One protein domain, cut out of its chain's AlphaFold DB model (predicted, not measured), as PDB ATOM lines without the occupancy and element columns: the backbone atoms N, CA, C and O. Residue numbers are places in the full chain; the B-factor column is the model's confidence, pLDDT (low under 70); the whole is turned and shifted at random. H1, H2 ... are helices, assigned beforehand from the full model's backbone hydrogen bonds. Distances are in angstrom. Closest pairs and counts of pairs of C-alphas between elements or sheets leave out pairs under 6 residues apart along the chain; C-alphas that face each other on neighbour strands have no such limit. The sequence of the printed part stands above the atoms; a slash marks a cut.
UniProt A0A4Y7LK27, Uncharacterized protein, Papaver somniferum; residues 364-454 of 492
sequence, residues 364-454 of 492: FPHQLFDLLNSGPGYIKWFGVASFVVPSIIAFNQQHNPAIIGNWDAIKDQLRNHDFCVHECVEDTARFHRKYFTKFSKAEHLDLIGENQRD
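This is residues 364 to 454 of the 492 residues of an uncharacterized protein of Papaver somniferum (UniProt A0A4Y7LK27). One long helix, H5, sticks out as an arm from a small compact head made of four short helices, H1 to H4, and the loops between them. In the head the helices are set loosely, none clearly touching another, and the looped stretch of residues 375 to 391 lies nearer the mean of all C-alphas than the helix centres do. The printed part has 91 residues with five named helices, H1 to H5 in chain order, and no named strand; its class is all helix. It is only just loose, close to extended, with a radius of gyration of the C-alphas of 18.1 A. The C-alphas span 61 by 25 by 24 A, and the arm makes the length.

H5, residues 428 to 451, is the longest helix, 34.4 A from C-alpha 428 at (-6.901, -34.060, 27.600) to C-alpha 451 at (-1.648, -54.472, 0.356). It has a kink of 30 degrees near residue 435. H4, residues 407 to 416, measures 14.1 A. H3 is residues 401 to 404, 5.8 A, and H2 is residues 392 to 398, 10.0 A. H1, residues 364 to 374, measures 15.0 A and begins with C-alpha 364 at (-31.503, -23.742, 30.090).

H5 is apart from H1, H2, H3 and H4. H4 is close but not clearly touching H2, where the closest C-alphas, of Asn 396 and Trp 407, are 6.8 A apart; their lines are about perpendicular, at 74 degrees. H4 is likewise close but not clearly touching H1, with the C-alphas of Phe 364 and Gln 413 closest at 7.6 A; they run opposite ways at a steep tilt of 60 degrees. H3 is close but not clearly touching H4, with C-alphas 404 and 410 closest at 6.3 A, and close but not clearly touching H1, with C-alphas 364 and 404 closest at 7.7 A. H2 and H3 meet only through their link, and H1 and H2 are apart. Residues 380 to 381 pair with residues 387 to 388, antiparallel. Every O i to N i+4 pair is within hydrogen-bond range in H1, H2 and H4; in H5 16 of 20 are, and H3 is too short for such a pair.

The C-alphas farthest apart, of Ala 402 and Asp 454, are 62.0 A apart. Residues 429 to 454, of which 429 to 451 belong to H5, stand free; the other 65 residues span 28 by 25 by 22 A. The printed part has no cut. The links H1 to H2 and H4 to H5 are long. The mean pLDDT of the printed part is 74.8, and residues 375 to 376, 400 to 403 and 425 to 454 are under 70.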
ATOM      1  N   PHE A 364     -32.863 -23.198  30.029       93.56
ATOM      2  CA  PHE A 364     -31.503 -23.742  30.090       93.56
ATOM      3  C   PHE A 364     -31.156 -24.674  28.913       93.56
ATOM      4  O   PHE A 364     -30.165 -24.391  28.244       93.56
ATOM      5  N   PRO A 365     -31.944 -25.721  28.589       93.69
ATOM      6  CA  PRO A 365     -31.702 -26.562  27.417       93.69
ATOM      7  C   PRO A 365     -31.548 -25.776  26.114       93.69
ATOM      8  O   PRO A 365     -30.640 -26.063  25.342       93.69
ATOM      9  N   HIS A 366     -32.380 -24.750  25.897       92.38
ATOM     10  CA  HIS A 366     -32.259 -23.887  24.720       92.38
ATOM     11  C   HIS A 366     -30.940 -23.120  24.703       92.38
ATOM     12  O   HIS A 366     -30.217 -23.170  23.714       92.38
ATOM     13  N   GLN A 367     -30.582 -22.472  25.812       92.44
ATOM     14  CA  GLN A 367     -29.321 -21.735  25.908       92.44
ATOM     15  C   GLN A 367     -28.101 -22.644  25.745       92.44
ATOM     16  O   GLN A 367     -27.130 -22.244  25.108       92.44
ATOM     17  N   LEU A 368     -28.145 -23.862  26.289       92.50
ATOM     18  CA  LEU A 368     -27.086 -24.856  26.129       92.50
ATOM     19  C   LEU A 368     -26.972 -25.326  24.673       92.50
ATOM     20  O   LEU A 368     -25.865 -25.438  24.152       92.50
ATOM     21  N   PHE A 369     -28.100 -25.575  24.009       93.50
ATOM     22  CA  PHE A 369     -28.129 -25.990  22.608       93.50
ATOM     23  C   PHE A 369     -27.627 -24.882  21.675       93.50
ATOM     24  O   PHE A 369     -26.795 -25.131  20.801       93.50
ATOM     25  N   ASP A 370     -28.050 -23.642  21.912       92.06
ATOM     26  CA  ASP A 370     -27.546 -22.473  21.193       92.06
ATOM     27  C   ASP A 370     -26.043 -22.288  21.429       92.06
ATOM     28  O   ASP A 370     -25.307 -21.971  20.496       92.06
ATOM     29  N   LEU A 371     -25.548 -22.539  22.645       91.00
ATOM     30  CA  LEU A 371     -24.116 -22.492  22.954       91.00
ATOM     31  C   LEU A 371     -23.318 -23.540  22.171       91.00
ATOM     32  O   LEU A 371     -22.264 -23.235  21.615       91.00
ATOM     33  N   LEU A 372     -23.844 -24.763  22.111       93.12
ATOM     34  CA  LEU A 372     -23.244 -25.880  21.388       93.12
ATOM     35  C   LEU A 372     -23.181 -25.627  19.877       93.12
ATOM     36  O   LEU A 372     -22.214 -26.029  19.232       93.12
ATOM     37  N   ASN A 373     -24.175 -24.927  19.325       91.88
ATOM     38  CA  ASN A 373     -24.253 -24.630  17.893       91.88
ATOM     39  C   ASN A 373     -23.579 -23.309  17.493       91.88
ATOM     40  O   ASN A 373     -23.134 -23.174  16.355       91.88
ATOM     41  N   SER A 374     -23.480 -22.335  18.403       85.94
ATOM     42  CA  SER A 374     -22.859 -21.024  18.138       85.94
ATOM     43  C   SER A 374     -21.330 -21.036  18.225       85.94
ATOM     44  O   SER A 374     -20.685 -20.087  17.783       85.94
ATOM     45  N   GLY A 375     -20.745 -22.125  18.725       62.53
ATOM     46  CA  GLY A 375     -19.401 -22.549  18.354       62.53
ATOM     47  C   GLY A 375     -18.254 -21.576  18.641       62.53
ATOM     48  O   GLY A 375     -17.517 -21.214  17.726       62.53
ATOM     49  N   PRO A 376     -17.960 -21.241  19.901       62.75
ATOM     50  CA  PRO A 376     -16.588 -20.996  20.304       62.75
ATOM     51  C   PRO A 376     -15.976 -22.334  20.746       62.75
ATOM     52  O   PRO A 376     -16.615 -23.131  21.427       62.75
ATOM     53  N   GLY A 377     -14.733 -22.615  20.350       81.12
ATOM     54  CA  GLY A 377     -14.087 -23.933  20.476       81.12
ATOM     55  C   GLY A 377     -13.922 -24.530  21.888       81.12
ATOM     56  O   GLY A 377     -13.215 -25.525  22.026       81.12
ATOM     57  N   TYR A 378     -14.553 -23.952  22.910       89.12
ATOM     58  CA  TYR A 378     -14.535 -24.358  24.317       89.12
ATOM     59  C   TYR A 378     -15.661 -25.314  24.698       89.12
ATOM     60  O   TYR A 378     -15.593 -25.915  25.766       89.12
ATOM     61  N   ILE A 379     -16.676 -25.471  23.851       92.75
ATOM     62  CA  ILE A 379     -17.674 -26.528  23.968       92.75
ATOM     63  C   ILE A 379     -17.982 -27.044  22.566       92.75
ATOM     64  O   ILE A 379     -18.166 -26.262  21.635       92.75
ATOM     65  N   LYS A 380     -17.947 -28.361  22.383       93.06
ATOM     66  CA  LYS A 380     -18.171 -28.984  21.076       93.06
ATOM     67  C   LYS A 380     -18.981 -30.250  21.236       93.06
ATOM     68  O   LYS A 380     -18.776 -30.995  22.193       93.06
ATOM     69  N   TRP A 381     -19.839 -30.517  20.262       93.81
ATOM     70  CA  TRP A 381     -20.451 -31.827  20.113       93.81
ATOM     71  C   TRP A 381     -19.376 -32.918  20.032       93.81
ATOM     72  O   TRP A 381     -18.343 -32.758  19.379       93.81
ATOM     73  N   PHE A 382     -19.630 -34.017  20.727       92.00
ATOM     74  CA  PHE A 382     -18.852 -35.243  20.701       92.00
ATOM     75  C   PHE A 382     -19.815 -36.383  20.373       92.00
ATOM     76  O   PHE A 382     -20.550 -36.868  21.232       92.00
ATOM     77  N   GLY A 383     -19.862 -36.761  19.098       89.88
ATOM     78  CA  GLY A 383     -20.910 -37.640  18.582       89.88
ATOM     79  C   GLY A 383     -22.285 -36.960  18.560       89.88
ATOM     80  O   GLY A 383     -22.383 -35.740  18.448       89.88
ATOM     81  N   VAL A 384     -23.349 -37.766  18.648       79.62
ATOM     82  CA  VAL A 384     -24.746 -37.325  18.443       79.62
ATOM     83  C   VAL A 384     -25.492 -36.921  19.716       79.62
ATOM     84  O   VAL A 384     -26.496 -36.222  19.643       79.62
ATOM     85  N   ALA A 385     -25.028 -37.370  20.882       88.94
ATOM     86  CA  ALA A 385     -25.754 -37.220  22.146       88.94
ATOM     87  C   ALA A 385     -24.851 -36.781  23.306       88.94
ATOM     88  O   ALA A 385     -25.211 -36.903  24.476       88.94
ATOM     89  N   SER A 386     -23.640 -36.318  23.012       94.81
ATOM     90  CA  SER A 386     -22.682 -35.891  24.028       94.81
ATOM     91  C   SER A 386     -21.926 -34.665  23.547       94.81
ATOM     92  O   SER A 386     -21.854 -34.382  22.354       94.81
ATOM     93  N   PHE A 387     -21.370 -33.913  24.483       95.81
ATOM     94  CA  PHE A 387     -20.519 -32.775  24.185       95.81
ATOM     95  C   PHE A 387     -19.341 -32.755  25.149       95.81
ATOM     96  O   PHE A 387     -19.404 -33.300  26.251       95.81
ATOM     97  N   VAL A 388     -18.251 -32.137  24.714       95.56
ATOM     98  CA  VAL A 388     -17.015 -32.014  25.481       95.56
ATOM     99  C   VAL A 388     -16.716 -30.540  25.695       95.56
ATOM    100  O   VAL A 388     -16.846 -29.727  24.779       95.56
ATOM    101  N   VAL A 389     -16.285 -30.216  26.914       95.12
ATOM    102  CA  VAL A 389     -15.746 -28.908  27.300       95.12
ATOM    103  C   VAL A 389     -14.238 -29.077  27.516       95.12
ATOM    104  O   VAL A 389     -13.837 -29.549  28.579       95.12
ATOM    105  N   PRO A 390     -13.377 -28.753  26.527       91.81
ATOM    106  CA  PRO A 390     -11.950 -29.084  26.593       91.81
ATOM    107  C   PRO A 390     -11.183 -28.354  27.700       91.81
ATOM    108  O   PRO A 390     -10.165 -28.851  28.172       91.81
ATOM    109  N   SER A 391     -11.647 -27.167  28.101       93.12
ATOM    110  CA  SER A 391     -11.058 -26.386  29.189       93.12
ATOM    111  C   SER A 391     -12.147 -25.642  29.947       93.12
ATOM    112  O   SER A 391     -12.695 -24.657  29.456       93.12
ATOM    113  N   ILE A 392     -12.428 -26.094  31.171       91.19
ATOM    114  CA  ILE A 392     -13.394 -25.454  32.078       91.19
ATOM    115  C   ILE A 392     -12.971 -24.009  32.385       91.19
ATOM    116  O   ILE A 392     -13.813 -23.119  32.480       91.19
ATOM    117  N   ILE A 393     -11.663 -23.756  32.506       90.25
ATOM    118  CA  ILE A 393     -11.123 -22.417  32.776       90.25
ATOM    119  C   ILE A 393     -11.429 -21.482  31.604       90.25
ATOM    120  O   ILE A 393     -11.979 -20.405  31.817       90.25
ATOM    121  N   ALA A 394     -11.116 -21.903  30.376       90.06
ATOM    122  CA  ALA A 394     -11.367 -21.088  29.191       90.06
ATOM    123  C   ALA A 394     -12.873 -20.909  28.938       90.06
ATOM    124  O   ALA A 394     -13.322 -19.809  28.619       90.06
ATOM    125  N   PHE A 395     -13.659 -21.963  29.173       90.81
ATOM    126  CA  PHE A 395     -15.113 -21.915  29.110       90.81
ATOM    127  C   PHE A 395     -15.685 -20.862  30.075       90.81
ATOM    128  O   PHE A 395     -16.430 -19.991  29.639       90.81
ATOM    129  N   ASN A 396     -15.272 -20.865  31.349       88.62
ATOM    130  CA  ASN A 396     -15.729 -19.889  32.350       88.62
ATOM    131  C   ASN A 396     -15.248 -18.454  32.078       88.62
ATOM    132  O   ASN A 396     -15.917 -17.498  32.463       88.62
ATOM    133  N   GLN A 397     -14.072 -18.283  31.465       88.31
ATOM    134  CA  GLN A 397     -13.543 -16.958  31.126       88.31
ATOM    135  C   GLN A 397     -14.288 -16.328  29.946       88.31
ATOM    136  O   GLN A 397     -14.511 -15.118  29.940       88.31
ATOM    137  N   GLN A 398     -14.662 -17.134  28.949       85.88
ATOM    138  CA  GLN A 398     -15.274 -16.640  27.718       85.88
ATOM    139  C   GLN A 398     -16.800 -16.587  27.790       85.88
ATOM    140  O   GLN A 398     -17.419 -15.651  27.274       85.88
ATOM    141  N   HIS A 399     -17.418 -17.562  28.451       79.88
ATOM    142  CA  HIS A 399     -18.849 -17.555  28.696       79.88
ATOM    143  C   HIS A 399     -19.110 -16.885  30.030       79.88
ATOM    144  O   HIS A 399     -18.914 -17.456  31.097       79.88
ATOM    145  N   ASN A 400     -19.515 -15.619  29.926       64.25
ATOM    146  CA  ASN A 400     -19.801 -14.765  31.062       64.25
ATOM    147  C   ASN A 400     -20.723 -15.512  32.054       64.25
ATOM    148  O   ASN A 400     -21.798 -15.963  31.633       64.25
ATOM    149  N   PRO A 401     -20.369 -15.607  33.352       62.72
ATOM    150  CA  PRO A 401     -21.205 -16.241  34.377       62.72
ATOM    151  C   PRO A 401     -22.633 -15.675  34.443       62.72
ATOM    152  O   PRO A 401     -23.515 -16.303  35.019       62.72
ATOM    153  N   ALA A 402     -22.893 -14.523  33.819       59.22
ATOM    154  CA  ALA A 402     -24.227 -13.959  33.655       59.22
ATOM    155  C   ALA A 402     -25.202 -14.806  32.807       59.22
ATOM    156  O   ALA A 402     -26.409 -14.659  32.988       59.22
ATOM    157  N   ILE A 403     -24.728 -15.648  31.875       66.88
ATOM    158  CA  ILE A 403     -25.625 -16.385  30.959       66.88
ATOM    159  C   ILE A 403     -26.023 -17.749  31.536       66.88
ATOM    160  O   ILE A 403     -27.189 -18.119  31.428       66.88
ATOM    161  N   ILE A 404     -25.084 -18.482  32.148       71.75
ATOM    162  CA  ILE A 404     -25.311 -19.876  32.588       71.75
ATOM    163  C   ILE A 404     -24.772 -20.152  34.015       71.75
ATOM    164  O   ILE A 404     -24.937 -21.243  34.546       71.75
ATOM    165  N   GLY A 405     -24.189 -19.161  34.700       81.94
ATOM    166  CA  GLY A 405     -23.624 -19.327  36.048       81.94
ATOM    167  C   GLY A 405     -22.172 -19.819  36.057       81.94
ATOM    168  O   GLY A 405     -21.505 -19.865  35.025       81.94
ATOM    169  N   ASN A 406     -21.648 -20.140  37.246       89.50
ATOM    170  CA  ASN A 406     -20.340 -20.792  37.376       89.50
ATOM    171  C   ASN A 406     -20.422 -22.258  36.908       89.50
ATOM    172  O   ASN A 406     -21.503 -22.842  36.869       89.50
ATOM    173  N   TRP A 407     -19.283 -22.881  36.588       91.31
ATOM    174  CA  TRP A 407     -19.260 -24.280  36.132       91.31
ATOM    175  C   TRP A 407     -19.982 -25.251  37.079       91.31
ATOM    176  O   TRP A 407     -20.634 -26.182  36.619       91.31
ATOM    177  N   ASP A 408     -19.926 -25.019  38.393       92.50
ATOM    178  CA  ASP A 408     -20.659 -25.841  39.359       92.50
ATOM    179  C   ASP A 408     -22.183 -25.705  39.207       92.50
ATOM    180  O   ASP A 408     -22.871 -26.722  39.138       92.50
ATOM    181  N   ALA A 409     -22.712 -24.492  39.020       92.69
ATOM    182  CA  ALA A 409     -24.128 -24.277  38.721       92.69
ATOM    183  C   ALA A 409     -24.533 -24.896  37.375       92.69
ATOM    184  O   ALA A 409     -25.631 -25.435  37.258       92.69
ATOM    185  N   ILE A 410     -23.647 -24.875  36.374       92.81
ATOM    186  CA  ILE A 410     -23.890 -25.536  35.084       92.81
ATOM    187  C   ILE A 410     -23.985 -27.048  35.276       92.81
ATOM    188  O   ILE A 410     -24.907 -27.668  34.752       92.81
ATOM    189  N   LYS A 411     -23.084 -27.653  36.060       94.50
ATOM    190  CA  LYS A 411     -23.155 -29.084  36.395       94.50
ATOM    191  C   LYS A 411     -24.450 -29.433  37.119       94.50
ATOM    192  O   LYS A 411     -25.053 -30.455  36.794       94.50
ATOM    193  N   ASP A 412     -24.888 -28.598  38.053       95.25
ATOM    194  CA  ASP A 412     -26.151 -28.806  38.760       95.25
ATOM    195  C   ASP A 412     -27.346 -28.690  37.807       95.25
ATOM    196  O   ASP A 412     -28.240 -29.534  37.838       95.25
ATOM    197  N   GLN A 413     -27.347 -27.715  36.890       95.31
ATOM    198  CA  GLN A 413     -28.396 -27.599  35.875       95.31
ATOM    199  C   GLN A 413     -28.392 -28.764  34.882       95.31
ATOM    200  O   GLN A 413     -29.466 -29.249  34.538       95.31
ATOM    201  N   LEU A 414     -27.222 -29.265  34.479       95.62
ATOM    202  CA  LEU A 414     -27.098 -30.475  33.664       95.62
ATOM    203  C   LEU A 414     -27.692 -31.689  34.390       95.62
ATOM    204  O   LEU A 414     -28.526 -32.392  33.823       95.62
ATOM    205  N   ARG A 415     -27.337 -31.898  35.663       95.69
ATOM    206  CA  ARG A 415     -27.880 -33.000  36.476       95.69
ATOM    207  C   ARG A 415     -29.389 -32.885  36.689       95.69
ATOM    208  O   ARG A 415     -30.073 -33.899  36.653       95.69
ATOM    209  N   ASN A 416     -29.914 -31.669  36.850       95.44
ATOM    210  CA  ASN A 416     -31.356 -31.421  36.973       95.44
ATOM    211  C   ASN A 416     -32.139 -31.702  35.679       95.44
ATOM    212  O   ASN A 416     -33.362 -31.790  35.728       95.44
ATOM    213  N   HIS A 417     -31.452 -31.829  34.541       95.25
ATOM    214  CA  HIS A 417     -32.023 -32.236  33.254       95.25
ATOM    215  C   HIS A 417     -31.548 -33.643  32.844       95.25
ATOM    216  O   HIS A 417     -31.468 -33.941  31.655       95.25
ATOM    217  N   ASP A 418     -31.193 -34.487  33.819       96.00
ATOM    218  CA  ASP A 418     -30.791 -35.889  33.637       96.00
ATOM    219  C   ASP A 418     -29.538 -36.120  32.763       96.00
ATOM    220  O   ASP A 418     -29.300 -37.228  32.271       96.00
ATOM    221  N   PHE A 419     -28.673 -35.114  32.597       95.50
ATOM    222  CA  PHE A 419     -27.378 -35.309  31.940       95.50
ATOM    223  C   PHE A 419     -26.377 -36.004  32.874       95.50
ATOM    224  O   PHE A 419     -26.163 -35.603  34.023       95.50
ATOM    225  N   CYS A 420     -25.674 -37.007  32.342       95.25
ATOM    226  CA  CYS A 420     -24.532 -37.628  33.009       95.25
ATOM    227  C   CYS A 420     -23.270 -36.780  32.796       95.25
ATOM    228  O   CYS A 420     -22.785 -36.644  31.675       95.25
ATOM    229  N   VAL A 421     -22.723 -36.218  33.876       94.50
ATOM    230  CA  VAL A 421     -21.506 -35.394  33.825       94.50
ATOM    231  C   VAL A 421     -20.305 -36.205  34.304       94.50
ATOM    232  O   VAL A 421     -20.270 -36.640  35.457       94.50
ATOM    233  N   HIS A 422     -19.298 -36.354  33.443       91.81
ATOM    234  CA  HIS A 422     -18.029 -37.004  33.768       91.81
ATOM    235  C   HIS A 422     -16.890 -35.982  33.769       91.81
ATOM    236  O   HIS A 422     -16.618 -35.344  32.756       91.81
ATOM    237  N   GLU A 423     -16.203 -35.840  34.902       88.44
ATOM    238  CA  GLU A 423     -14.997 -35.017  35.003       88.44
ATOM    239  C   GLU A 423     -13.771 -35.903  34.783       88.44
ATOM    240  O   GLU A 423     -13.476 -36.792  35.584       88.44
ATOM    241  N   CYS A 424     -13.059 -35.678  33.681       76.56
ATOM    242  CA  CYS A 424     -11.797 -36.351  33.421       76.56
ATOM    243  C   CYS A 424     -10.657 -35.416  33.836       76.56
ATOM    244  O   CYS A 424     -10.446 -34.379  33.216       76.56
ATOM    245  N   VAL A 425      -9.950 -35.771  34.911       65.50
ATOM    246  CA  VAL A 425      -8.792 -35.009  35.426       65.50
ATOM    247  C   VAL A 425      -7.497 -35.400  34.695       65.50
ATOM    248  O   VAL A 425      -6.461 -34.761  34.857       65.50
ATOM    249  N   GLU A 426      -7.533 -36.453  33.872       56.03
ATOM    250  CA  GLU A 426      -6.401 -36.804  33.016       56.03
ATOM    251  C   GLU A 426      -6.233 -35.766  31.906       56.03
ATOM    252  O   GLU A 426      -7.200 -35.421  31.231       56.03
ATOM    253  N   ASP A 427      -4.986 -35.321  31.716       54.31
ATOM    254  CA  ASP A 427      -4.528 -34.466  30.620       54.31
ATOM    255  C   ASP A 427      -5.303 -34.802  29.340       54.31
ATOM    256  O   ASP A 427      -5.237 -35.941  28.863       54.31
ATOM    257  N   THR A 428      -6.050 -33.847  28.784       52.41
ATOM    258  CA  THR A 428      -6.901 -34.060  27.600       52.41
ATOM    259  C   THR A 428      -6.096 -34.725  26.476       52.41
ATOM    260  O   THR A 428      -6.577 -35.636  25.808       52.41
ATOM    261  N   ALA A 429      -4.805 -34.393  26.359       47.53
ATOM    262  CA  ALA A 429      -3.860 -35.041  25.455       47.53
ATOM    263  C   ALA A 429      -3.612 -36.536  25.755       47.53
ATOM    264  O   ALA A 429      -3.508 -37.323  24.820       47.53
ATOM    265  N   ARG A 430      -3.540 -36.971  27.021       50.28
ATOM    266  CA  ARG A 430      -3.441 -38.399  27.394       50.28
ATOM    267  C   ARG A 430      -4.742 -39.147  27.173       50.28
ATOM    268  O   ARG A 430      -4.678 -40.278  26.700       50.28
ATOM    269  N   PHE A 431      -5.885 -38.537  27.481       58.22
ATOM    270  CA  PHE A 431      -7.188 -39.138  27.202       58.22
ATOM    271  C   PHE A 431      -7.352 -39.351  25.690       58.22
ATOM    272  O   PHE A 431      -7.538 -40.482  25.241       58.22
ATOM    273  N   HIS A 432      -7.118 -38.308  24.887       52.09
ATOM    274  CA  HIS A 432      -7.107 -38.420  23.429       52.09
ATOM    275  C   HIS A 432      -6.065 -39.435  22.945       52.09
ATOM    276  O   HIS A 432      -6.403 -40.335  22.189       52.09
ATOM    277  N   ARG A 433      -4.819 -39.402  23.430       45.78
ATOM    278  CA  ARG A 433      -3.791 -40.364  23.000       45.78
ATOM    279  C   ARG A 433      -4.180 -41.802  23.334       45.78
ATOM    280  O   ARG A 433      -4.050 -42.658  22.470       45.78
ATOM    281  N   LYS A 434      -4.689 -42.089  24.533       48.59
ATOM    282  CA  LYS A 434      -5.046 -43.448  24.984       48.59
ATOM    283  C   LYS A 434      -6.237 -44.036  24.223       48.59
ATOM    284  O   LYS A 434      -6.251 -45.245  23.991       48.59
ATOM    285  N   TYR A 435      -7.195 -43.200  23.823       49.59
ATOM    286  CA  TYR A 435      -8.363 -43.639  23.060       49.59
ATOM    287  C   TYR A 435      -8.119 -43.633  21.540       49.59
ATOM    288  O   TYR A 435      -8.512 -44.586  20.876       49.59
ATOM    289  N   PHE A 436      -7.373 -42.668  20.988       51.31
ATOM    290  CA  PHE A 436      -7.104 -42.577  19.542       51.31
ATOM    291  C   PHE A 436      -5.926 -43.444  19.059       51.31
ATOM    292  O   PHE A 436      -6.013 -44.022  17.977       51.31
ATOM    293  N   THR A 437      -4.843 -43.628  19.837       41.97
ATOM    294  CA  THR A 437      -3.730 -44.512  19.394       41.97
ATOM    295  C   THR A 437      -4.110 -45.989  19.356       41.97
ATOM    296  O   THR A 437      -3.485 -46.757  18.628       41.97
ATOM    297  N   LYS A 438      -5.153 -46.400  20.087       40.06
ATOM    298  CA  LYS A 438      -5.707 -47.755  19.970       40.06
ATOM    299  C   LYS A 438      -6.489 -47.970  18.672       40.06
ATOM    300  O   LYS A 438      -6.469 -49.086  18.170       40.06
ATOM    301  N   PHE A 439      -7.111 -46.926  18.126       38.91
ATOM    302  CA  PHE A 439      -7.852 -46.991  16.863       38.91
ATOM    303  C   PHE A 439      -6.919 -46.912  15.645       38.91
ATOM    304  O   PHE A 439      -6.915 -47.816  14.816       38.91
ATOM    305  N   SER A 440      -6.017 -45.925  15.605       43.66
ATOM    306  CA  SER A 440      -5.104 -45.716  14.466       43.66
ATOM    307  C   SER A 440      -4.133 -46.887  14.230       43.66
ATOM    308  O   SER A 440      -3.837 -47.241  13.089       43.66
ATOM    309  N   LYS A 441      -3.656 -47.550  15.294       36.06
ATOM    310  CA  LYS A 441      -2.706 -48.668  15.163       36.06
ATOM    311  C   LYS A 441      -3.361 -49.956  14.644       36.06
ATOM    312  O   LYS A 441      -2.667 -50.786  14.065       36.06
ATOM    313  N   ALA A 442      -4.669 -50.120  14.852       43.66
ATOM    314  CA  ALA A 442      -5.431 -51.254  14.333       43.66
ATOM    315  C   ALA A 442      -5.703 -51.096  12.827       43.66
ATOM    316  O   ALA A 442      -5.499 -52.040  12.070       43.66
ATOM    317  N   GLU A 443      -6.044 -49.885  12.382       47.75
ATOM    318  CA  GLU A 443      -6.286 -49.581  10.964       47.75
ATOM    319  C   GLU A 443      -4.996 -49.618  10.129       47.75
ATOM    320  O   GLU A 443      -4.990 -50.125   9.007       47.75
ATOM    321  N   HIS A 444      -3.867 -49.168  10.689       36.06
ATOM    322  CA  HIS A 444      -2.585 -49.167   9.978       36.06
ATOM    323  C   HIS A 444      -2.015 -50.582   9.748       36.06
ATOM    324  O   HIS A 444      -1.365 -50.836   8.735       36.06
ATOM    325  N   LEU A 445      -2.282 -51.529  10.657       47.06
ATOM    326  CA  LEU A 445      -1.855 -52.926  10.501       47.06
ATOM    327  C   LEU A 445      -2.740 -53.712   9.518       47.06
ATOM    328  O   LEU A 445      -2.220 -54.578   8.813       47.06
ATOM    329  N   ASP A 446      -4.032 -53.388   9.419       49.66
ATOM    330  CA  ASP A 446      -4.933 -54.000   8.432       49.66
ATOM    331  C   ASP A 446      -4.621 -53.499   6.998       49.66
ATOM    332  O   ASP A 446      -4.563 -54.310   6.071       49.66
ATOM    333  N   LEU A 447      -4.259 -52.218   6.814       43.66
ATOM    334  CA  LEU A 447      -3.843 -51.660   5.511       43.66
ATOM    335  C   LEU A 447      -2.507 -52.222   4.985       43.66
ATOM    336  O   LEU A 447      -2.339 -52.419   3.779       43.66
ATOM    337  N   ILE A 448      -1.550 -52.516   5.871       48.81
ATOM    338  CA  ILE A 448      -0.282 -53.166   5.489       48.81
ATOM    339  C   ILE A 448      -0.511 -54.657   5.176       48.81
ATOM    340  O   ILE A 448       0.125 -55.208   4.274       48.81
ATOM    341  N   GLY A 449      -1.447 -55.305   5.879       51.19
ATOM    342  CA  GLY A 449      -1.803 -56.711   5.672       51.19
ATOM    343  C   GLY A 449      -2.576 -56.986   4.375       51.19
ATOM    344  O   GLY A 449      -2.358 -58.030   3.753       51.19
ATOM    345  N   GLU A 450      -3.445 -56.069   3.941       49.09
ATOM    346  CA  GLU A 450      -4.192 -56.204   2.679       49.09
ATOM    347  C   GLU A 450      -3.330 -55.884   1.449       49.09
ATOM    348  O   GLU A 450      -3.337 -56.650   0.483       49.09
ATOM    349  N   ASN A 451      -2.481 -54.854   1.505       42.47
ATOM    350  CA  ASN A 451      -1.648 -54.472   0.356       42.47
ATOM    351  C   ASN A 451      -0.506 -55.465   0.048       42.47
ATOM    352  O   ASN A 451      -0.085 -55.584  -1.105       42.47
ATOM    353  N   GLN A 452      -0.039 -56.247   1.030       47.91
ATOM    354  CA  GLN A 452       0.923 -57.334   0.782       47.91
ATOM    355  C   GLN A 452       0.290 -58.596   0.175       47.91
ATOM    356  O   GLN A 452       1.008 -59.407  -0.414       47.91
ATOM    357  N   ARG A 453      -1.035 -58.781   0.282       47.53
ATOM    358  CA  ARG A 453      -1.721 -59.958  -0.283       47.53
ATOM    359  C   ARG A 453      -1.993 -59.851  -1.778       47.53
ATOM    360  O   ARG A 453      -2.005 -60.886  -2.442       47.53
ATOM    361  N   ASP A 454      -2.135 -58.639  -2.306       44.00
ATOM    362  CA  ASP A 454      -2.557 -58.446  -3.698       44.00
ATOM    363  C   ASP A 454      -1.416 -58.174  -4.687       44.00
ATOM    364  O   ASP A 454      -1.658 -58.124  -5.893       44.00
TER     365      ASP A 454